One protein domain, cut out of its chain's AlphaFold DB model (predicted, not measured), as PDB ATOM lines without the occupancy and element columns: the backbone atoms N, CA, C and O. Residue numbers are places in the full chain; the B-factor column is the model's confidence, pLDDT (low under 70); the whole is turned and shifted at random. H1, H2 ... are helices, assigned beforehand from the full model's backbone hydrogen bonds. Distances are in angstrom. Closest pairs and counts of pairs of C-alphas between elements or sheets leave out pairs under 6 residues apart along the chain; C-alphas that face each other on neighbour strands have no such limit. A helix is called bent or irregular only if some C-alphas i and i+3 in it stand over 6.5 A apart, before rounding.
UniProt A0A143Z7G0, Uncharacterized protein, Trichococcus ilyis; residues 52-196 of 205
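AT A GLANCE: This is residues 52 to 196 of the 205 residues of an uncharacterized protein of Trichococcus ilyis (UniProt A0A143Z7G0). Two long helices, H1 and H3, lie side by side and run the same way as the core of an elongated, all-helix body. The bent H2 folds back beside H1 with H2a and crosses H1 with H2b, while H5 slants over the other side of the core and short H4 makes a turn at one end. H1, H2a and H3 form an up-and-down bundle, each running against the one before. The 145 printed residues, with five named helices, H1 to H5 in order, and no named strand, span 52 by 32 by 25 A and are only just compact, close to loose, with a radius of gyration of the C-alphas of 17.4 A.

IN THESE COORDINATES: Find C-alpha 58 at (24.661, -34.102, -7.708); from there H1 runs 46.1 A to residue 89. H2, residues 95 to 127, was assigned as one helix by its hydrogen bonds but is bent, with C-alphas 111 and 114 7.8 A apart; its arms, H2a at 95 to 111 and H2b at 114 to 127, are only just about perpendicular at 73 degrees. H3, residues 131 to 160, covers 42.8 A. H4, residues 162 to 171, is irregular, with C-alphas 163 and 166 7.8 A apart. H5 runs from residue 176 to C-alpha 194 at (14.218, -41.037, -31.374).

HOW THE PARTS SIT: Start at H1 and H3, which touch at a shallow tilt of 27 degrees; their closest C-alphas, Ile 69 and Tyr 142, are 5.5 A apart. H1 and H2a form a hairpin, closest at C-alphas 71 and 109, 6.3 A. H2b touches H1 at C-alphas 117 and 67, 5.3 A. H5 touches H3 at C-alphas 191 and 148, 5.6 A. H4 is close to H3 but not clearly touching. Every O i to N i+4 pair is within hydrogen-bond range in H1, H2a, H3 and H5, against 9 of 10 in H2b and 4 of 6 in H4.

THE WHOLE: The printed part has no cut, its four links are tight, and no printed residue is under 70 in pLDDT.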
ATOM      1  N   ARG A  52      27.867 -38.901 -15.323       92.38
ATOM      2  CA  ARG A  52      27.567 -39.106 -13.905       92.38
ATOM      3  C   ARG A  52      28.735 -39.752 -13.159       92.38
ATOM      4  O   ARG A  52      29.119 -39.270 -12.107       92.38
ATOM      5  N   GLY A  53      29.370 -40.768 -13.741       90.81
ATOM      6  CA  GLY A  53      30.519 -41.452 -13.135       90.81
ATOM      7  C   GLY A  53      31.815 -40.629 -13.056       90.81
ATOM      8  O   GLY A  53      32.803 -41.119 -12.517       90.81
ATOM      9  N   ARG A  54      31.850 -39.409 -13.612       92.44
ATOM     10  CA  ARG A  54      33.023 -38.512 -13.598       92.44
ATOM     11  C   ARG A  54      32.952 -37.417 -12.535       92.44
ATOM     12  O   ARG A  54      33.884 -36.623 -12.449       92.44
ATOM     13  N   VAL A  55      31.859 -37.343 -11.785       94.75
ATOM     14  CA  VAL A  55      31.629 -36.312 -10.768       94.75
ATOM     15  C   VAL A  55      31.337 -36.963  -9.423       94.75
ATOM     16  O   VAL A  55      30.960 -38.132  -9.365       94.75
ATOM     17  N   HIS A  56      31.522 -36.215  -8.339       92.88
ATOM     18  CA  HIS A  56      31.419 -36.737  -6.975       92.88
ATOM     19  C   HIS A  56      30.145 -36.300  -6.248       92.88
ATOM     20  O   HIS A  56      29.887 -36.748  -5.132       92.88
ATOM     21  N   SER A  57      29.343 -35.418  -6.850       95.12
ATOM     22  CA  SER A  57      28.096 -34.946  -6.254       95.12
ATOM     23  C   SER A  57      27.042 -34.584  -7.298       95.12
ATOM     24  O   SER A  57      27.347 -34.247  -8.444       95.12
ATOM     25  N   SER A  58      25.774 -34.583  -6.876       93.88
ATOM     26  CA  SER A  58      24.661 -34.102  -7.708       93.88
ATOM     27  C   SER A  58      24.837 -32.642  -8.142       93.88
ATOM     28  O   SER A  58      24.422 -32.283  -9.239       93.88
ATOM     29  N   ALA A  59      25.457 -31.799  -7.310       93.75
ATOM     30  CA  ALA A  59      25.716 -30.401  -7.650       93.75
ATOM     31  C   ALA A  59      26.734 -30.281  -8.797       93.75
ATOM     32  O   ALA A  59      26.472 -29.587  -9.775       93.75
ATOM     33  N   GLU A  60      27.841 -31.026  -8.724       95.31
ATOM     34  CA  GLU A  60      28.827 -31.090  -9.810       95.31
ATOM     35  C   GLU A  60      28.219 -31.657 -11.097       95.31
ATOM     36  O   GLU A  60      28.485 -31.148 -12.186       95.31
ATOM     37  N   TYR A  61      27.365 -32.682 -10.984       96.31
ATOM     38  CA  TYR A  61      26.648 -33.227 -12.136       96.31
ATOM     39  C   TYR A  61      25.789 -32.163 -12.817       96.31
ATOM     40  O   TYR A  61      25.891 -31.971 -14.029       96.31
ATOM     41  N   LEU A  62      24.976 -31.443 -12.041       95.69
ATOM     42  CA  LEU A  62      24.131 -30.370 -12.553       95.69
ATOM     43  C   LEU A  62      24.964 -29.273 -13.221       95.69
ATOM     44  O   LEU A  62      24.644 -28.886 -14.339       95.69
ATOM     45  N   ASP A  63      26.073 -28.840 -12.619       94.69
ATOM     46  CA  ASP A  63      26.939 -27.810 -13.206       94.69
ATOM     47  C   ASP A  63      27.577 -28.274 -14.537       94.69
ATOM     48  O   ASP A  63      27.647 -27.506 -15.508       94.69
ATOM     49  N   VAL A  64      27.987 -29.546 -14.639       95.06
ATOM     50  CA  VAL A  64      28.453 -30.151 -15.902       95.06
ATOM     51  C   VAL A  64      27.332 -30.179 -16.943       95.06
ATOM     52  O   VAL A  64      27.567 -29.890 -18.121       95.06
ATOM     53  N   MET A  65      26.115 -30.535 -16.539       96.69
ATOM     54  CA  MET A  65      24.979 -30.643 -17.449       96.69
ATOM     55  C   MET A  65      24.487 -29.277 -17.927       96.69
ATOM     56  O   MET A  65      24.284 -29.116 -19.127       96.69
ATOM     57  N   TYR A  66      24.406 -28.273 -17.052       96.25
ATOM     58  CA  TYR A  66      24.088 -26.896 -17.431       96.25
ATOM     59  C   TYR A  66      25.076 -26.368 -18.471       96.25
ATOM     60  O   TYR A  66      24.646 -25.870 -19.505       96.25
ATOM     61  N   ASN A  67      26.384 -26.568 -18.268       95.19
ATOM     62  CA  ASN A  67      27.394 -26.196 -19.263       95.19
ATOM     63  C   ASN A  67      27.170 -26.893 -20.612       95.19
ATOM     64  O   ASN A  67      27.192 -26.251 -21.663       95.19
ATOM     65  N   ASN A  68      26.933 -28.208 -20.603       96.12
ATOM     66  CA  ASN A  68      26.697 -28.955 -21.838       96.12
ATOM     67  C   ASN A  68      25.425 -28.490 -22.564       96.12
ATOM     68  O   ASN A  68      25.439 -28.350 -23.784       96.12
ATOM     69  N   ILE A  69      24.340 -28.241 -21.833       97.19
ATOM     70  CA  ILE A  69      23.065 -27.789 -22.400       97.19
ATOM     71  C   ILE A  69      23.203 -26.373 -22.957       97.19
ATOM     72  O   ILE A  69      22.802 -26.145 -24.095       97.19
ATOM     73  N   SER A  70      23.841 -25.452 -22.228       96.31
ATOM     74  CA  SER A  70      24.140 -24.097 -22.714       96.31
ATOM     75  C   SER A  70      24.918 -24.121 -24.027       96.31
ATOM     76  O   SER A  70      24.573 -23.407 -24.968       96.31
ATOM     77  N   TYR A  71      25.943 -24.973 -24.106       97.06
ATOM     78  CA  TYR A  71      26.710 -25.175 -25.330       97.06
ATOM     79  C   TYR A  71      25.824 -25.678 -26.476       97.06
ATOM     80  O   TYR A  71      25.870 -25.138 -27.578       97.06
ATOM     81  N   LEU A  72      25.006 -26.705 -26.227       97.62
ATOM     82  CA  LEU A  72      24.164 -27.302 -27.261       97.62
ATOM     83  C   LEU A  72      23.061 -26.347 -27.742       97.62
ATOM     84  O   LEU A  72      22.782 -26.332 -28.938       97.62
ATOM     85  N   CYS A  73      22.484 -25.533 -26.857       96.25
ATOM     86  CA  CYS A  73      21.488 -24.525 -27.219       96.25
ATOM     87  C   CYS A  73      22.082 -23.452 -28.144       96.25
ATOM     88  O   CYS A  73      21.517 -23.174 -29.197       96.25
ATOM     89  N   GLU A  74      23.247 -22.884 -27.808       96.50
ATOM     90  CA  GLU A  74      23.911 -21.893 -28.676       96.50
ATOM     91  C   GLU A  74      24.323 -22.522 -30.015       96.50
ATOM     92  O   GLU A  74      24.119 -21.925 -31.072       96.50
ATOM     93  N   MET A  75      24.838 -23.758 -30.000       97.50
ATOM     94  CA  MET A  75      25.132 -24.488 -31.235       97.50
ATOM     95  C   MET A  75      23.879 -24.680 -32.096       97.50
ATOM     96  O   MET A  75      23.968 -24.539 -33.311       97.50
ATOM     97  N   ASN A  76      22.721 -24.967 -31.496       97.12
ATOM     98  CA  ASN A  76      21.464 -25.125 -32.226       97.12
ATOM     99  C   ASN A  76      21.066 -23.843 -32.968       97.12
ATOM    100  O   ASN A  76      20.730 -23.897 -34.155       97.12
ATOM    101  N   THR A  77      21.172 -22.695 -32.293       96.19
ATOM    102  CA  THR A  77      20.934 -21.376 -32.889       96.19
ATOM    103  C   THR A  77      21.864 -21.142 -34.076       96.19
ATOM    104  O   THR A  77      21.402 -20.857 -35.177       96.19
ATOM    105  N   LEU A  78      23.172 -21.359 -33.897       97.19
ATOM    106  CA  LEU A  78      24.163 -21.149 -34.956       97.19
ATOM    107  C   LEU A  78      23.963 -22.091 -36.156       97.19
ATOM    108  O   LEU A  78      24.125 -21.674 -37.302       97.19
ATOM    109  N   LEU A  79      23.596 -23.354 -35.914       97.69
ATOM    110  CA  LEU A  79      23.287 -24.315 -36.979       97.69
ATOM    111  C   LEU A  79      22.034 -23.901 -37.760       97.69
ATOM    112  O   LEU A  79      22.034 -23.962 -38.989       97.69
ATOM    113  N   SER A  80      20.994 -23.443 -37.066       96.25
ATOM    114  CA  SER A  80      19.753 -22.971 -37.689       96.25
ATOM    115  C   SER A  80      19.988 -21.715 -38.535       96.25
ATOM    116  O   SER A  80      19.550 -21.653 -39.685       96.25
ATOM    117  N   ASP A  81      20.767 -20.759 -38.020       96.81
ATOM    118  CA  ASP A  81      21.171 -19.550 -38.750       96.81
ATOM    119  C   ASP A  81      21.992 -19.889 -40.001       96.81
ATOM    120  O   ASP A  81      21.829 -19.274 -41.062       96.81
ATOM    121  N   TYR A  82      22.868 -20.894 -39.907       97.06
ATOM    122  CA  TYR A  82      23.654 -21.353 -41.048       97.06
ATOM    123  C   TYR A  82      22.774 -21.954 -42.141       97.06
ATOM    124  O   TYR A  82      22.930 -21.606 -43.312       97.06
ATOM    125  N   ILE A  83      21.807 -22.790 -41.761       96.12
ATOM    126  CA  ILE A  83      20.812 -23.343 -42.683       96.12
ATOM    127  C   ILE A  83      20.024 -22.212 -43.357       96.12
ATOM    128  O   ILE A  83      19.921 -22.207 -44.586       96.12
ATOM    129  N   SER A  84      19.540 -21.219 -42.599       95.62
ATOM    130  CA  SER A  84      18.852 -20.050 -43.176       95.62
ATOM    131  C   SER A  84      19.737 -19.334 -44.195       95.62
ATOM    132  O   SER A  84      19.337 -19.119 -45.340       95.62
ATOM    133  N   THR A  85      20.994 -19.074 -43.826       95.88
ATOM    134  CA  THR A  85      21.979 -18.401 -44.684       95.88
ATOM    135  C   THR A  85      22.223 -19.156 -45.995       95.88
ATOM    136  O   THR A  85      22.366 -18.527 -47.047       95.88
ATOM    137  N   ILE A  86      22.268 -20.493 -45.963       94.81
ATOM    138  CA  ILE A  86      22.436 -21.333 -47.160       94.81
ATOM    139  C   ILE A  86      21.273 -21.117 -48.133       94.81
ATOM    140  O   ILE A  86      21.507 -20.906 -49.326       94.81
ATOM    141  N   PHE A  87      20.034 -21.114 -47.635       94.38
ATOM    142  CA  PHE A  87      18.842 -20.921 -48.464       94.38
ATOM    143  C   PHE A  87      18.676 -19.479 -48.951       94.38
ATOM    144  O   PHE A  87      18.328 -19.271 -50.112       94.38
ATOM    145  N   GLU A  88      18.986 -18.480 -48.122       94.25
ATOM    146  CA  GLU A  88      18.984 -17.063 -48.515       94.25
ATOM    147  C   GLU A  88      19.977 -16.784 -49.642       94.25
ATOM    148  O   GLU A  88      19.636 -16.150 -50.642       94.25
ATOM    149  N   LYS A  89      21.207 -17.287 -49.499       93.62
ATOM    150  CA  LYS A  89      22.275 -17.093 -50.487       93.62
ATOM    151  C   LYS A  89      22.183 -18.061 -51.660       93.62
ATOM    152  O   LYS A  89      22.907 -17.883 -52.637       93.62
ATOM    153  N   LYS A  90      21.323 -19.082 -51.563       91.06
ATOM    154  CA  LYS A  90      21.189 -20.187 -52.524       91.06
ATOM    155  C   LYS A  90      22.535 -20.835 -52.857       91.06
ATOM    156  O   LYS A  90      22.791 -21.203 -54.001       91.06
ATOM    157  N   ASN A  91      23.407 -20.930 -51.856       89.88
ATOM    158  CA  ASN A  91      24.766 -21.430 -52.010       89.88
ATOM    159  C   ASN A  91      24.996 -22.593 -51.050       89.88
ATOM    160  O   ASN A  91      25.180 -22.388 -49.848       89.88
ATOM    161  N   PHE A  92      24.973 -23.806 -51.593       92.25
ATOM    162  CA  PHE A  92      25.168 -25.025 -50.821       92.25
ATOM    163  C   PHE A  92      26.660 -25.238 -50.525       92.25
ATOM    164  O   PHE A  92      27.485 -25.169 -51.440       92.25
ATOM    165  N   PRO A  93      27.038 -25.467 -49.257       92.06
ATOM    166  CA  PRO A  93      28.438 -25.558 -48.867       92.06
ATOM    167  C   PRO A  93      29.042 -26.893 -49.290       92.06
ATOM    168  O   PRO A  93      28.377 -27.919 -49.241       92.06
ATOM    169  N   THR A  94      30.334 -26.921 -49.609       94.00
ATOM    170  CA  THR A  94      31.071 -28.193 -49.699       94.00
ATOM    171  C   THR A  94      31.247 -28.812 -48.312       94.00
ATOM    172  O   THR A  94      31.221 -28.101 -47.307       94.00
ATOM    173  N   GLU A  95      31.515 -30.118 -48.250       93.81
ATOM    174  CA  GLU A  95      31.782 -30.831 -46.992       93.81
ATOM    175  C   GLU A  95      32.877 -30.148 -46.149       93.81
ATOM    176  O   GLU A  95      32.702 -29.916 -44.952       93.81
ATOM    177  N   ASN A  96      33.974 -29.723 -46.786       95.06
ATOM    178  CA  ASN A  96      35.059 -29.002 -46.115       95.06
ATOM    179  C   ASN A  96      34.604 -27.640 -45.571       95.06
ATOM    180  O   ASN A  96      34.926 -27.289 -44.437       95.06
ATOM    181  N   SER A  97      33.832 -26.879 -46.356       95.06
ATOM    182  CA  SER A  97      33.308 -25.575 -45.928       95.06
ATOM    183  C   SER A  97      32.324 -25.714 -44.765       95.06
ATOM    184  O   SER A  97      32.368 -24.908 -43.833       95.06
ATOM    185  N   LYS A  98      31.461 -26.734 -44.803       95.69
ATOM    186  CA  LYS A  98      30.531 -27.073 -43.722       95.69
ATOM    187  C   LYS A  98      31.299 -27.398 -42.440       95.69
ATOM    188  O   LYS A  98      31.034 -26.796 -41.404       95.69
ATOM    189  N   ASN A  99      32.287 -28.291 -42.516       96.19
ATOM    190  CA  ASN A  99      33.068 -28.714 -41.351       96.19
ATOM    191  C   ASN A  99      33.884 -27.562 -40.748       96.19
ATOM    192  O   ASN A  99      33.922 -27.423 -39.526       96.19
ATOM    193  N   SER A 100      34.461 -26.691 -41.585       97.06
ATOM    194  CA  SER A 100      35.134 -25.472 -41.115       97.06
ATOM    195  C   SER A 100      34.169 -24.545 -40.374       97.06
ATOM    196  O   SER A 100      34.465 -24.118 -39.263       97.06
ATOM    197  N   THR A 101      32.988 -24.291 -40.947       97.12
ATOM    198  CA  THR A 101      31.975 -23.411 -40.340       97.12
ATOM    199  C   THR A 101      31.495 -23.957 -38.995       97.12
ATOM    200  O   THR A 101      31.416 -23.220 -38.013       97.12
ATOM    201  N   ILE A 102      31.224 -25.265 -38.920       96.81
ATOM    202  CA  ILE A 102      30.830 -25.917 -37.666       96.81
ATOM    203  C   ILE A 102      31.951 -25.779 -36.630       96.81
ATOM    204  O   ILE A 102      31.666 -25.407 -35.497       96.81
ATOM    205  N   ASN A 103      33.214 -26.016 -36.995       97.38
ATOM    206  CA  ASN A 103      34.341 -25.853 -36.075       97.38
ATOM    207  C   ASN A 103      34.446 -24.417 -35.528       97.38
ATOM    208  O   ASN A 103      34.602 -24.223 -34.321       97.38
ATOM    209  N   ASP A 104      34.265 -23.409 -36.382       97.50
ATOM    210  CA  ASP A 104      34.258 -22.006 -35.958       97.50
ATOM    211  C   ASP A 104      33.123 -21.722 -34.961       97.50
ATOM    212  O   ASP A 104      33.329 -21.041 -33.950       97.50
ATOM    213  N   TYR A 105      31.937 -22.303 -35.174       97.00
ATOM    214  CA  TYR A 105      30.828 -22.219 -34.218       97.00
ATOM    215  C   TYR A 105      31.153 -22.883 -32.884       97.00
ATOM    216  O   TYR A 105      30.845 -22.321 -31.830       97.00
ATOM    217  N   GLN A 106      31.827 -24.035 -32.899       95.56
ATOM    218  CA  GLN A 106      32.246 -24.707 -31.671       95.56
ATOM    219  C   GLN A 106      33.231 -23.845 -30.872       95.56
ATOM    220  O   GLN A 106      33.099 -23.745 -29.649       95.56
ATOM    221  N   ILE A 107      34.195 -23.205 -31.541       95.75
ATOM    222  CA  ILE A 107      35.170 -22.303 -30.910       95.75
ATOM    223  C   ILE A 107      34.458 -21.078 -30.329       95.75
ATOM    224  O   ILE A 107      34.624 -20.772 -29.146       95.75
ATOM    225  N   ARG A 108      33.613 -20.415 -31.126       94.06
ATOM    226  CA  ARG A 108      32.856 -19.225 -30.707       94.06
ATOM    227  C   ARG A 108      31.949 -19.509 -29.512       94.06
ATOM    228  O   ARG A 108      31.865 -18.694 -28.598       94.06
ATOM    229  N   THR A 109      31.288 -20.663 -29.500       93.12
ATOM    230  CA  THR A 109      30.400 -21.057 -28.398       93.12
ATOM    231  C   THR A 109      31.189 -21.285 -27.114       93.12
ATOM    232  O   THR A 109      30.805 -20.781 -26.060       93.12
ATOM    233  N   LYS A 110      32.342 -21.967 -27.194       92.69
ATOM    234  CA  LYS A 110      33.229 -22.175 -26.036       92.69
ATOM    235  C   LYS A 110      33.695 -20.855 -25.420       92.69
ATOM    236  O   LYS A 110      33.735 -20.748 -24.201       92.69
ATOM    237  N   GLN A 111      33.981 -19.840 -26.238       91.38
ATOM    238  CA  GLN A 111      34.398 -18.513 -25.762       91.38
ATOM    239  C   GLN A 111      33.302 -17.756 -24.991       91.38
ATOM    240  O   GLN A 111      33.622 -16.899 -24.175       91.38
ATOM    241  N   LYS A 112      32.021 -18.058 -25.231       90.50
ATOM    242  CA  LYS A 112      30.881 -17.411 -24.556       90.50
ATOM    243  C   LYS A 112      30.299 -18.232 -23.403       90.50
ATOM    244  O   LYS A 112      29.378 -17.763 -22.729       90.50
ATOM    245  N   LEU A 113      30.783 -19.457 -23.202       89.81
ATOM    246  CA  LEU A 113      30.080 -20.477 -22.426       89.81
ATOM    247  C   LEU A 113      29.790 -20.056 -20.982       89.81
ATOM    248  O   LEU A 113      28.695 -20.308 -20.494       89.81
ATOM    249  N   GLU A 114      30.716 -19.352 -20.335       86.44
ATOM    250  CA  GLU A 114      30.570 -18.887 -18.949       86.44
ATOM    251  C   GLU A 114      29.324 -17.999 -18.750       86.44
ATOM    252  O   GLU A 114      28.560 -18.162 -17.793       86.44
ATOM    253  N   SER A 115      29.059 -17.105 -19.709       85.56
ATOM    254  CA  SER A 115      27.873 -16.240 -19.688       85.56
ATOM    255  C   SER A 115      26.570 -17.005 -19.953       85.56
ATOM    256  O   SER A 115      25.552 -16.742 -19.314       85.56
ATOM    257  N   LEU A 116      26.604 -17.994 -20.852       86.31
ATOM    258  CA  LEU A 116      25.445 -18.824 -21.198       86.31
ATOM    259  C   LEU A 116      25.074 -19.778 -20.055       86.31
ATOM    260  O   LEU A 116      23.893 -19.977 -19.768       86.31
ATOM    261  N   TYR A 117      26.086 -20.323 -19.382       90.12
ATOM    262  CA  TYR A 117      25.947 -21.207 -18.229       90.12
ATOM    263  C   TYR A 117      25.157 -20.546 -17.100       90.12
ATOM    264  O   TYR A 117      24.211 -21.135 -16.578       90.12
ATOM    265  N   SER A 118      25.498 -19.300 -16.762       89.44
ATOM    266  CA  SER A 118      24.858 -18.570 -15.662       89.44
ATOM    267  C   SER A 118      23.349 -18.406 -15.882       89.44
ATOM    268  O   SER A 118      22.554 -18.617 -14.964       89.44
ATOM    269  N   ASN A 119      22.943 -18.100 -17.118       88.88
ATOM    270  CA  ASN A 119      21.532 -17.986 -17.488       88.88
ATOM    271  C   ASN A 119      20.813 -19.339 -17.421       88.88
ATOM    272  O   ASN A 119      19.694 -19.421 -16.915       88.88
ATOM    273  N   GLN A 120      21.463 -20.401 -17.902       88.81
ATOM    274  CA  GLN A 120      20.877 -21.738 -17.921       88.81
ATOM    275  C   GLN A 120      20.684 -22.294 -16.510       88.81
ATOM    276  O   GLN A 120      19.610 -22.802 -16.195       88.81
ATOM    277  N   LYS A 121      21.694 -22.149 -15.645       92.56
ATOM    278  CA  LYS A 121      21.623 -22.553 -14.238       92.56
ATOM    279  C   LYS A 121      20.440 -21.896 -13.536       92.56
ATOM    280  O   LYS A 121      19.618 -22.594 -12.950       92.56
ATOM    281  N   LYS A 122      20.306 -20.574 -13.682       92.75
ATOM    282  CA  LYS A 122      19.184 -19.819 -13.116       92.75
ATOM    283  C   LYS A 122      17.831 -20.355 -13.598       92.75
ATOM    284  O   LYS A 122      16.941 -20.565 -12.785       92.75
ATOM    285  N   LEU A 123      17.693 -20.641 -14.895       92.56
ATOM    286  CA  LEU A 123      16.452 -21.177 -15.461       92.56
ATOM    287  C   LEU A 123      16.040 -22.515 -14.826       92.56
ATOM    288  O   LEU A 123      14.863 -22.702 -14.517       92.56
ATOM    289  N   TYR A 124      16.979 -23.442 -14.616       93.81
ATOM    290  CA  TYR A 124      16.673 -24.717 -13.954       93.81
ATOM    291  C   TYR A 124      16.417 -24.551 -12.457       93.81
ATOM    292  O   TYR A 124      15.521 -25.206 -11.922       93.81
ATOM    293  N   ASP A 125      17.181 -23.684 -11.792       92.38
ATOM    294  CA  ASP A 125      17.026 -23.422 -10.364       92.38
ATOM    295  C   ASP A 125      15.669 -22.783 -10.038       92.38
ATOM    296  O   ASP A 125      15.067 -23.156  -9.032       92.38
ATOM    297  N   ASP A 126      15.157 -21.918 -10.919       94.12
ATOM    298  CA  ASP A 126      13.842 -21.284 -10.789       94.12
ATOM    299  C   ASP A 126      12.688 -22.246 -11.146       94.12
ATOM    300  O   ASP A 126      11.610 -22.183 -10.553       94.12
ATOM    301  N   LYS A 127      12.889 -23.143 -12.126       95.38
ATOM    302  CA  LYS A 127      11.824 -24.010 -12.666       95.38
ATOM    303  C   LYS A 127      11.623 -25.308 -11.881       95.38
ATOM    304  O   LYS A 127      10.496 -25.803 -11.819       95.38
ATOM    305  N   TYR A 128      12.683 -25.882 -11.310       94.88
ATOM    306  CA  TYR A 128      12.633 -27.209 -10.690       94.88
ATOM    307  C   TYR A 128      13.022 -27.147  -9.206       94.88
ATOM    308  O   TYR A 128      14.162 -26.821  -8.879       94.88
ATOM    309  N   PRO A 129      12.113 -27.501  -8.279       91.06
ATOM    310  CA  PRO A 129      12.322 -27.262  -6.850       91.06
ATOM    311  C   PRO A 129      13.238 -28.288  -6.167       91.06
ATOM    312  O   PRO A 129      13.786 -28.006  -5.105       91.06
ATOM    313  N   THR A 130      13.409 -29.483  -6.740       93.56
ATOM    314  CA  THR A 130      14.203 -30.565  -6.138       93.56
ATOM    315  C   THR A 130      15.403 -30.927  -7.005       93.56
ATOM    316  O   THR A 130      15.360 -30.804  -8.229       93.56
ATOM    317  N   ILE A 131      16.475 -31.420  -6.376       92.56
ATOM    318  CA  ILE A 131      17.665 -31.915  -7.089       92.56
ATOM    319  C   ILE A 131      17.280 -33.020  -8.076       92.56
ATOM    320  O   ILE A 131      17.726 -32.998  -9.216       92.56
ATOM    321  N   GLN A 132      16.413 -33.950  -7.672       92.88
ATOM    322  CA  GLN A 132      15.963 -35.037  -8.541       92.88
ATOM    323  C   GLN A 132      15.238 -34.514  -9.789       92.88
ATOM    324  O   GLN A 132      15.573 -34.928 -10.894       92.88
ATOM    325  N   ALA A 133      14.314 -33.558  -9.631       93.62
ATOM    326  CA  ALA A 133      13.606 -32.957 -10.760       93.62
ATOM    327  C   ALA A 133      14.557 -32.180 -11.686       93.62
ATOM    328  O   ALA A 133      14.412 -32.237 -12.905       93.62
ATOM    329  N   LYS A 134      15.565 -31.496 -11.123       95.06
ATOM    330  CA  LYS A 134      16.625 -30.853 -11.917       95.06
ATOM    331  C   LYS A 134      17.408 -31.883 -12.725       95.06
ATOM    332  O   LYS A 134      17.613 -31.663 -13.910       95.06
ATOM    333  N   ILE A 135      17.807 -33.003 -12.115       94.75
ATOM    334  CA  ILE A 135      18.552 -34.078 -12.790       94.75
ATOM    335  C   ILE A 135      17.728 -34.683 -13.931       94.75
ATOM    336  O   ILE A 135      18.241 -34.815 -15.036       94.75
ATOM    337  N   GLU A 136      16.452 -35.008 -13.700       93.94
ATOM    338  CA  GLU A 136      15.567 -35.512 -14.762       93.94
ATOM    339  C   GLU A 136      15.455 -34.526 -15.921       93.94
ATOM    340  O   GLU A 136      15.572 -34.920 -17.084       93.94
ATOM    341  N   ALA A 137      15.278 -33.243 -15.606       95.06
ATOM    342  CA  ALA A 137      15.159 -32.202 -16.610       95.06
ATOM    343  C   ALA A 137      16.446 -32.032 -17.428       95.06
ATOM    344  O   ALA A 137      16.380 -31.988 -18.653       95.06
ATOM    345  N   VAL A 138      17.617 -31.970 -16.783       96.06
ATOM    346  CA  VAL A 138      18.881 -31.811 -17.517       96.06
ATOM    347  C   VAL A 138      19.263 -33.062 -18.305       96.06
ATOM    348  O   VAL A 138      19.858 -32.933 -19.371       96.06
ATOM    349  N   ASP A 139      18.916 -34.263 -17.832       95.88
ATOM    350  CA  ASP A 139      19.134 -35.501 -18.586       95.88
ATOM    351  C   ASP A 139      18.298 -35.490 -19.875       95.88
ATOM    352  O   ASP A 139      18.838 -35.724 -20.960       95.88
ATOM    353  N   PHE A 140      17.006 -35.150 -19.762       95.19
ATOM    354  CA  PHE A 140      16.115 -35.006 -20.912       95.19
ATOM    355  C   PHE A 140      16.614 -33.930 -21.878       95.19
ATOM    356  O   PHE A 140      16.818 -34.217 -23.058       95.19
ATOM    357  N   ASP A 141      16.849 -32.712 -21.387       96.38
ATOM    358  CA  ASP A 141      17.213 -31.577 -22.235       96.38
ATOM    359  C   ASP A 141      18.569 -31.806 -22.913       96.38
ATOM    360  O   ASP A 141      18.731 -31.501 -24.094       96.38
ATOM    361  N   TYR A 142      19.540 -32.414 -22.224       96.75
ATOM    362  CA  TYR A 142      20.806 -32.795 -22.847       96.75
ATOM    363  C   TYR A 142      20.599 -33.767 -24.011       96.75
ATOM    364  O   TYR A 142      21.129 -33.532 -25.099       96.75
ATOM    365  N   CYS A 143      19.828 -34.839 -23.803       96.50
ATOM    366  CA  CYS A 143      19.511 -35.792 -24.863       96.50
ATOM    367  C   CYS A 143      18.775 -35.112 -26.022       96.50
ATOM    368  O   CYS A 143      19.169 -35.295 -27.172       96.50
ATOM    369  N   TYR A 144      17.777 -34.281 -25.723       97.38
ATOM    370  CA  TYR A 144      17.015 -33.526 -26.711       97.38
ATOM    371  C   TYR A 144      17.918 -32.661 -27.590       97.38
ATOM    372  O   TYR A 144      17.945 -32.830 -28.811       97.38
ATOM    373  N   TRP A 145      18.715 -31.779 -26.986       97.75
ATOM    374  CA  TRP A 145      19.563 -30.862 -27.743       97.75
ATOM    375  C   TRP A 145      20.691 -31.575 -28.487       97.75
ATOM    376  O   TRP A 145      21.047 -31.181 -29.599       97.75
ATOM    377  N   MET A 146      21.244 -32.644 -27.911       96.75
ATOM    378  CA  MET A 146      22.259 -33.461 -28.572       96.75
ATOM    379  C   MET A 146      21.698 -34.136 -29.827       96.75
ATOM    380  O   MET A 146      22.337 -34.107 -30.881       96.75
ATOM    381  N   THR A 147      20.501 -34.715 -29.730       96.62
ATOM    382  CA  THR A 147      19.828 -35.365 -30.855       96.62
ATOM    383  C   THR A 147      19.424 -34.364 -31.924       96.62
ATOM    384  O   THR A 147      19.732 -34.585 -33.097       96.62
ATOM    385  N   LEU A 148      18.827 -33.239 -31.528       97.50
ATOM    386  CA  LEU A 148      18.408 -32.197 -32.456       97.50
ATOM    387  C   LEU A 148      19.595 -31.631 -33.246       97.50
ATOM    388  O   LEU A 148      19.547 -31.568 -34.473       97.50
ATOM    389  N   ASN A 149      20.695 -31.291 -32.568       97.81
ATOM    390  CA  ASN A 149      21.904 -30.810 -33.239       97.81
ATOM    391  C   ASN A 149      22.514 -31.868 -34.158       97.81
ATOM    392  O   ASN A 149      22.971 -31.531 -35.246       97.81
ATOM    393  N   GLY A 150      22.499 -33.141 -33.750       95.94
ATOM    394  CA  GLY A 150      22.946 -34.246 -34.596       95.94
ATOM    395  C   GLY A 150      22.155 -34.326 -35.902       95.94
ATOM    396  O   GLY A 150      22.752 -34.387 -36.970       95.94
ATOM    397  N   ILE A 151      20.824 -34.239 -35.826       96.31
ATOM    398  CA  ILE A 151      19.951 -34.240 -37.006       96.31
ATOM    399  C   ILE A 151      20.235 -33.036 -37.916       96.31
ATOM    400  O   ILE A 151      20.331 -33.206 -39.130       96.31
ATOM    401  N   LEU A 152      20.419 -31.833 -37.359       96.94
ATOM    402  CA  LEU A 152      20.751 -30.646 -38.158       96.94
ATOM    403  C   LEU A 152      22.121 -30.764 -38.842       96.94
ATOM    404  O   LEU A 152      22.271 -30.350 -39.991       96.94
ATOM    405  N   ILE A 153      23.117 -31.346 -38.167       96.62
ATOM    406  CA  ILE A 153      24.440 -31.609 -38.751       96.62
ATOM    407  C   ILE A 153      24.339 -32.638 -39.882       96.62
ATOM    408  O   ILE A 153      24.944 -32.436 -40.937       96.62
ATOM    409  N   ASP A 154      23.557 -33.703 -39.700       95.38
ATOM    410  CA  ASP A 154      23.322 -34.707 -40.740       95.38
ATOM    411  C   ASP A 154      22.589 -34.092 -41.944       95.38
ATOM    412  O   ASP A 154      22.963 -34.333 -43.093       95.38
ATOM    413  N   PHE A 155      21.607 -33.218 -41.696       95.44
ATOM    414  CA  PHE A 155      20.916 -32.464 -42.740       95.44
ATOM    415  C   PHE A 155      21.867 -31.535 -43.506       95.44
ATOM    416  O   PHE A 155      21.872 -31.528 -44.737       95.44
ATOM    417  N   LEU A 156      22.737 -30.796 -42.810       95.12
ATOM    418  CA  LEU A 156      23.809 -30.026 -43.450       95.12
ATOM    419  C   LEU A 156      24.744 -30.929 -44.267       95.12
ATOM    420  O   LEU A 156      25.205 -30.526 -45.330       95.12
ATOM    421  N   GLY A 157      24.985 -32.161 -43.809       94.00
ATOM    422  CA  GLY A 157      25.671 -33.198 -44.577       94.00
ATOM    423  C   GLY A 157      24.981 -33.476 -45.911       94.00
ATOM    424  O   GLY A 157      25.638 -33.416 -46.946       94.00
ATOM    425  N   VAL A 158      23.659 -33.678 -45.921       92.06
ATOM    426  CA  VAL A 158      22.868 -33.856 -47.157       92.06
ATOM    427  C   VAL A 158      23.039 -32.669 -48.107       92.06
ATOM    428  O   VAL A 158      23.210 -32.876 -49.311       92.06
ATOM    429  N   LEU A 159      23.048 -31.439 -47.581       91.25
ATOM    430  CA  LEU A 159      23.262 -30.229 -48.381       91.25
ATOM    431  C   LEU A 159      24.668 -30.135 -48.987       91.25
ATOM    432  O   LEU A 159      24.853 -29.444 -49.988       91.25
ATOM    433  N   SER A 160      25.649 -30.823 -48.403       89.88
ATOM    434  CA  SER A 160      27.054 -30.757 -48.807       89.88
ATOM    435  C   SER A 160      27.505 -31.815 -49.809       89.88
ATOM    436  O   SER A 160      28.640 -31.751 -50.294       89.88
ATOM    437  N   VAL A 161      26.637 -32.765 -50.162       87.88
ATOM    438  CA  VAL A 161      26.961 -33.826 -51.123       87.88
ATOM    439  C   VAL A 161      26.553 -33.417 -52.539       87.88
ATOM    440  O   VAL A 161      25.379 -33.218 -52.840       87.88
ATOM    441  N   GLN A 162      27.523 -33.376 -53.457       75.94
ATOM    442  CA  GLN A 162      27.285 -32.983 -54.854       75.94
ATOM    443  C   GLN A 162      26.313 -33.909 -55.601       75.94
ATOM    444  O   GLN A 162      25.581 -33.452 -56.472       75.94
ATOM    445  N   THR A 163      26.245 -35.199 -55.260       82.06
ATOM    446  CA  THR A 163      25.287 -36.127 -55.889       82.06
ATOM    447  C   THR A 163      23.829 -35.789 -55.570       82.06
ATOM    448  O   THR A 163      22.938 -36.267 -56.263       82.06
ATOM    449  N   ASN A 164      23.574 -34.923 -54.584       83.94
ATOM    450  CA  ASN A 164      22.230 -34.473 -54.224       83.94
ATOM    451  C   ASN A 164      21.759 -33.260 -55.045       83.94
ATOM    452  O   ASN A 164      20.655 -32.778 -54.813       83.94
ATOM    453  N   LEU A 165      22.541 -32.773 -56.021       76.38
ATOM    454  CA  LEU A 165      22.212 -31.603 -56.855       76.38
ATOM    455  C   LEU A 165      20.752 -31.539 -57.362       76.38
ATOM    456  O   LEU A 165      20.175 -30.453 -57.286       76.38
ATOM    457  N   PRO A 166      20.116 -32.637 -57.829       81.56
ATOM    458  CA  PRO A 166      18.705 -32.603 -58.226       81.56
ATOM    459  C   PRO A 166      17.764 -32.229 -57.071       81.56
ATOM    460  O   PRO A 166      16.943 -31.326 -57.211       81.56
ATOM    461  N   ILE A 167      17.953 -32.857 -55.906       83.31
ATOM    462  CA  ILE A 167      17.192 -32.588 -54.676       83.31
ATOM    463  C   ILE A 167      17.409 -31.140 -54.227       83.31
ATOM    464  O   ILE A 167      16.457 -30.440 -53.890       83.31
ATOM    465  N   LEU A 168      18.652 -30.656 -54.273       83.50
ATOM    466  CA  LEU A 168      18.991 -29.279 -53.907       83.50
ATOM    467  C   LEU A 168      18.303 -28.255 -54.822       83.50
ATOM    468  O   LEU A 168      17.804 -27.235 -54.345       83.50
ATOM    469  N   GLY A 169      18.226 -28.544 -56.125       83.38
ATOM    470  CA  GLY A 169      17.489 -27.730 -57.091       83.38
ATOM    471  C   GLY A 169      15.991 -27.649 -56.786       83.38
ATOM    472  O   GLY A 169      15.399 -26.578 -56.923       83.38
ATOM    473  N   ASP A 170      15.390 -28.747 -56.324       85.75
ATOM    474  CA  ASP A 170      13.984 -28.778 -55.913       85.75
ATOM    475  C   ASP A 170      13.734 -27.997 -54.619       85.75
ATOM    476  O   ASP A 170      12.769 -27.234 -54.545       85.75
ATOM    477  N   LEU A 171      14.636 -28.085 -53.637       86.44
ATOM    478  CA  LEU A 171      14.538 -27.298 -52.402       86.44
ATOM    479  C   LEU A 171      14.568 -25.783 -52.675       86.44
ATOM    480  O   LEU A 171      13.840 -25.021 -52.038       86.44
ATOM    481  N   LEU A 172      15.354 -25.325 -53.657       86.44
ATOM    482  CA  LEU A 172      15.442 -23.903 -54.027       86.44
ATOM    483  C   LEU A 172      14.178 -23.335 -54.698       86.44
ATOM    484  O   LEU A 172      14.097 -22.116 -54.891       86.44
ATOM    485  N   LYS A 173      13.204 -24.179 -55.065       86.75
ATOM    486  CA  LYS A 173      11.899 -23.727 -55.582       86.75
ATOM    487  C   LYS A 173      11.014 -23.146 -54.477       86.75
ATOM    488  O   LYS A 173      10.102 -22.378 -54.779       86.75
ATOM    489  N   ASN A 174      11.295 -23.483 -53.220       85.56
ATOM    490  CA  ASN A 174      10.597 -22.976 -52.047       85.56
ATOM    491  C   ASN A 174      11.229 -21.686 -51.512       85.56
ATOM    492  O   ASN A 174      12.391 -21.376 -51.785       85.56
ATOM    493  N   SER A 175      10.462 -20.925 -50.728       88.88
ATOM    494  CA  SER A 175      11.020 -19.796 -49.983       88.88
ATOM    495  C   SER A 175      11.968 -20.291 -48.888       88.88
ATOM    496  O   SER A 175      11.780 -21.374 -48.329       88.88
ATOM    497  N   THR A 176      12.963 -19.470 -48.540       89.94
ATOM    498  CA  THR A 176      13.843 -19.711 -47.385       89.94
ATOM    499  C   THR A 176      13.031 -20.002 -46.128       89.94
ATOM    500  O   THR A 176      13.289 -20.993 -45.456       89.94
ATOM    501  N   GLU A 177      12.023 -19.177 -45.842       90.56
ATOM    502  CA  GLU A 177      11.177 -19.315 -44.656       90.56
ATOM    503  C   GLU A 177      10.474 -20.679 -44.605       90.56
ATOM    504  O   GLU A 177      10.499 -21.344 -43.570       90.56
ATOM    505  N   ASN A 178       9.915 -21.140 -45.729       90.38
ATOM    506  CA  ASN A 178       9.260 -22.445 -45.790       90.38
ATOM    507  C   ASN A 178      10.264 -23.589 -45.590       90.38
ATOM    508  O   ASN A 178      10.005 -24.510 -44.819       90.38
ATOM    509  N   ASN A 179      11.432 -23.507 -46.232       92.88
ATOM    510  CA  ASN A 179      12.485 -24.512 -46.084       92.88
ATOM    511  C   ASN A 179      12.971 -24.612 -44.634       92.88
ATOM    512  O   ASN A 179      13.018 -25.705 -44.076       92.88
ATOM    513  N   VAL A 180      13.283 -23.479 -43.998       93.50
ATOM    514  CA  VAL A 180      13.715 -23.432 -42.592       93.50
ATOM    515  C   VAL A 180      12.615 -23.962 -41.668       93.50
ATOM    516  O   VAL A 180      12.891 -24.774 -40.787       93.50
ATOM    517  N   SER A 181      11.358 -23.573 -41.901       93.56
ATOM    518  CA  SER A 181      10.208 -24.056 -41.129       93.56
ATOM    519  C   SER A 181      10.050 -25.578 -41.211       93.56
ATOM    520  O   SER A 181       9.916 -26.246 -40.183       93.56
ATOM    521  N   LEU A 182      10.133 -26.152 -42.415       94.62
ATOM    522  CA  LEU A 182      10.035 -27.598 -42.614       94.62
ATOM    523  C   LEU A 182      11.216 -28.339 -41.986       94.62
ATOM    524  O   LEU A 182      11.002 -29.325 -41.287       94.62
ATOM    525  N   ILE A 183      12.444 -27.840 -42.140       95.94
ATOM    526  CA  ILE A 183      13.623 -28.427 -41.488       95.94
ATOM    527  C   ILE A 183      13.429 -28.472 -39.976       95.94
ATOM    528  O   ILE A 183      13.641 -29.521 -39.369       95.94
ATOM    529  N   ASN A 184      12.959 -27.381 -39.371       94.94
ATOM    530  CA  ASN A 184      12.690 -27.329 -37.939       94.94
ATOM    531  C   ASN A 184      11.582 -28.310 -37.536       94.94
ATOM    532  O   ASN A 184      11.768 -29.094 -36.605       94.94
ATOM    533  N   LYS A 185      10.461 -28.329 -38.269       95.50
ATOM    534  CA  LYS A 185       9.334 -29.250 -38.040       95.50
ATOM    535  C   LYS A 185       9.792 -30.710 -38.042       95.50
ATOM    536  O   LYS A 185       9.518 -31.433 -37.084       95.50
ATOM    537  N   TYR A 186      10.501 -31.141 -39.085       96.31
ATOM    538  CA  TYR A 186      10.970 -32.521 -39.212       96.31
ATOM    539  C   TYR A 186      12.071 -32.846 -38.194       96.31
ATOM    540  O   TYR A 186      12.029 -33.909 -37.578       96.31
ATOM    541  N   SER A 187      13.000 -31.924 -37.929       96.62
ATOM    542  CA  SER A 187      14.059 -32.144 -36.933       96.62
ATOM    543  C   SER A 187      13.491 -32.341 -35.528       96.62
ATOM    544  O   SER A 187      13.906 -33.261 -34.824       96.62
ATOM    545  N   VAL A 188      12.498 -31.539 -35.134       96.06
ATOM    546  CA  VAL A 188      11.802 -31.684 -33.845       96.06
ATOM    547  C   VAL A 188      10.996 -32.980 -33.803       96.06
ATOM    548  O   VAL A 188      11.108 -33.737 -32.838       96.06
ATOM    549  N   PHE A 189      10.219 -33.275 -34.851       95.38
ATOM    550  CA  PHE A 189       9.437 -34.511 -34.937       95.38
ATOM    551  C   PHE A 189      10.322 -35.750 -34.749       95.38
ATOM    552  O   PHE A 189      10.040 -36.605 -33.911       95.38
ATOM    553  N   HIS A 190      11.434 -35.812 -35.476       94.44
ATOM    554  CA  HIS A 190      12.341 -36.949 -35.434       94.44
ATOM    555  C   HIS A 190      13.195 -37.009 -34.165       94.44
ATOM    556  O   HIS A 190      13.490 -38.106 -33.694       94.44
ATOM    557  N   THR A 191      13.527 -35.866 -33.561       95.75
ATOM    558  CA  THR A 191      14.129 -35.830 -32.218       95.75
ATOM    559  C   THR A 191      13.194 -36.481 -31.202       95.75
ATOM    560  O   THR A 191      13.600 -37.396 -30.488       95.75
ATOM    561  N   ASN A 192      11.918 -36.084 -31.192       93.75
ATOM    562  CA  ASN A 192      10.921 -36.661 -30.293       93.75
ATOM    563  C   ASN A 192      10.709 -38.156 -30.558       93.75
ATOM    564  O   ASN A 192      10.602 -38.931 -29.611       93.75
ATOM    565  N   PHE A 193      10.699 -38.574 -31.826       92.06
ATOM    566  CA  PHE A 193      10.596 -39.985 -32.196       92.06
ATOM    567  C   PHE A 193      11.787 -40.811 -31.687       92.06
ATOM    568  O   PHE A 193      11.591 -41.871 -31.102       92.06
ATOM    569  N   LEU A 194      13.024 -40.330 -31.853       92.25
ATOM    570  CA  LEU A 194      14.218 -41.037 -31.374       92.25
ATOM    571  C   LEU A 194      14.270 -41.132 -29.847       92.25
ATOM    572  O   LEU A 194      14.781 -42.111 -29.304       92.25
ATOM    573  N   LEU A 195      13.736 -40.130 -29.154       92.25
ATOM    574  CA  LEU A 195      13.702 -40.076 -27.695       92.25
ATOM    575  C   LEU A 195      12.416 -40.652 -27.100       92.25
ATOM    576  O   LEU A 195      12.250 -40.643 -25.884       92.25
ATOM    577  N   GLN A 196      11.502 -41.177 -27.915       88.56
ATOM    578  CA  GLN A 196      10.247 -41.706 -27.401       88.56
ATOM    579  C   GLN A 196      10.504 -42.836 -26.394       88.56
ATOM    580  O   GLN A 196      11.338 -43.717 -26.617       88.56
TER     581      GLN A 196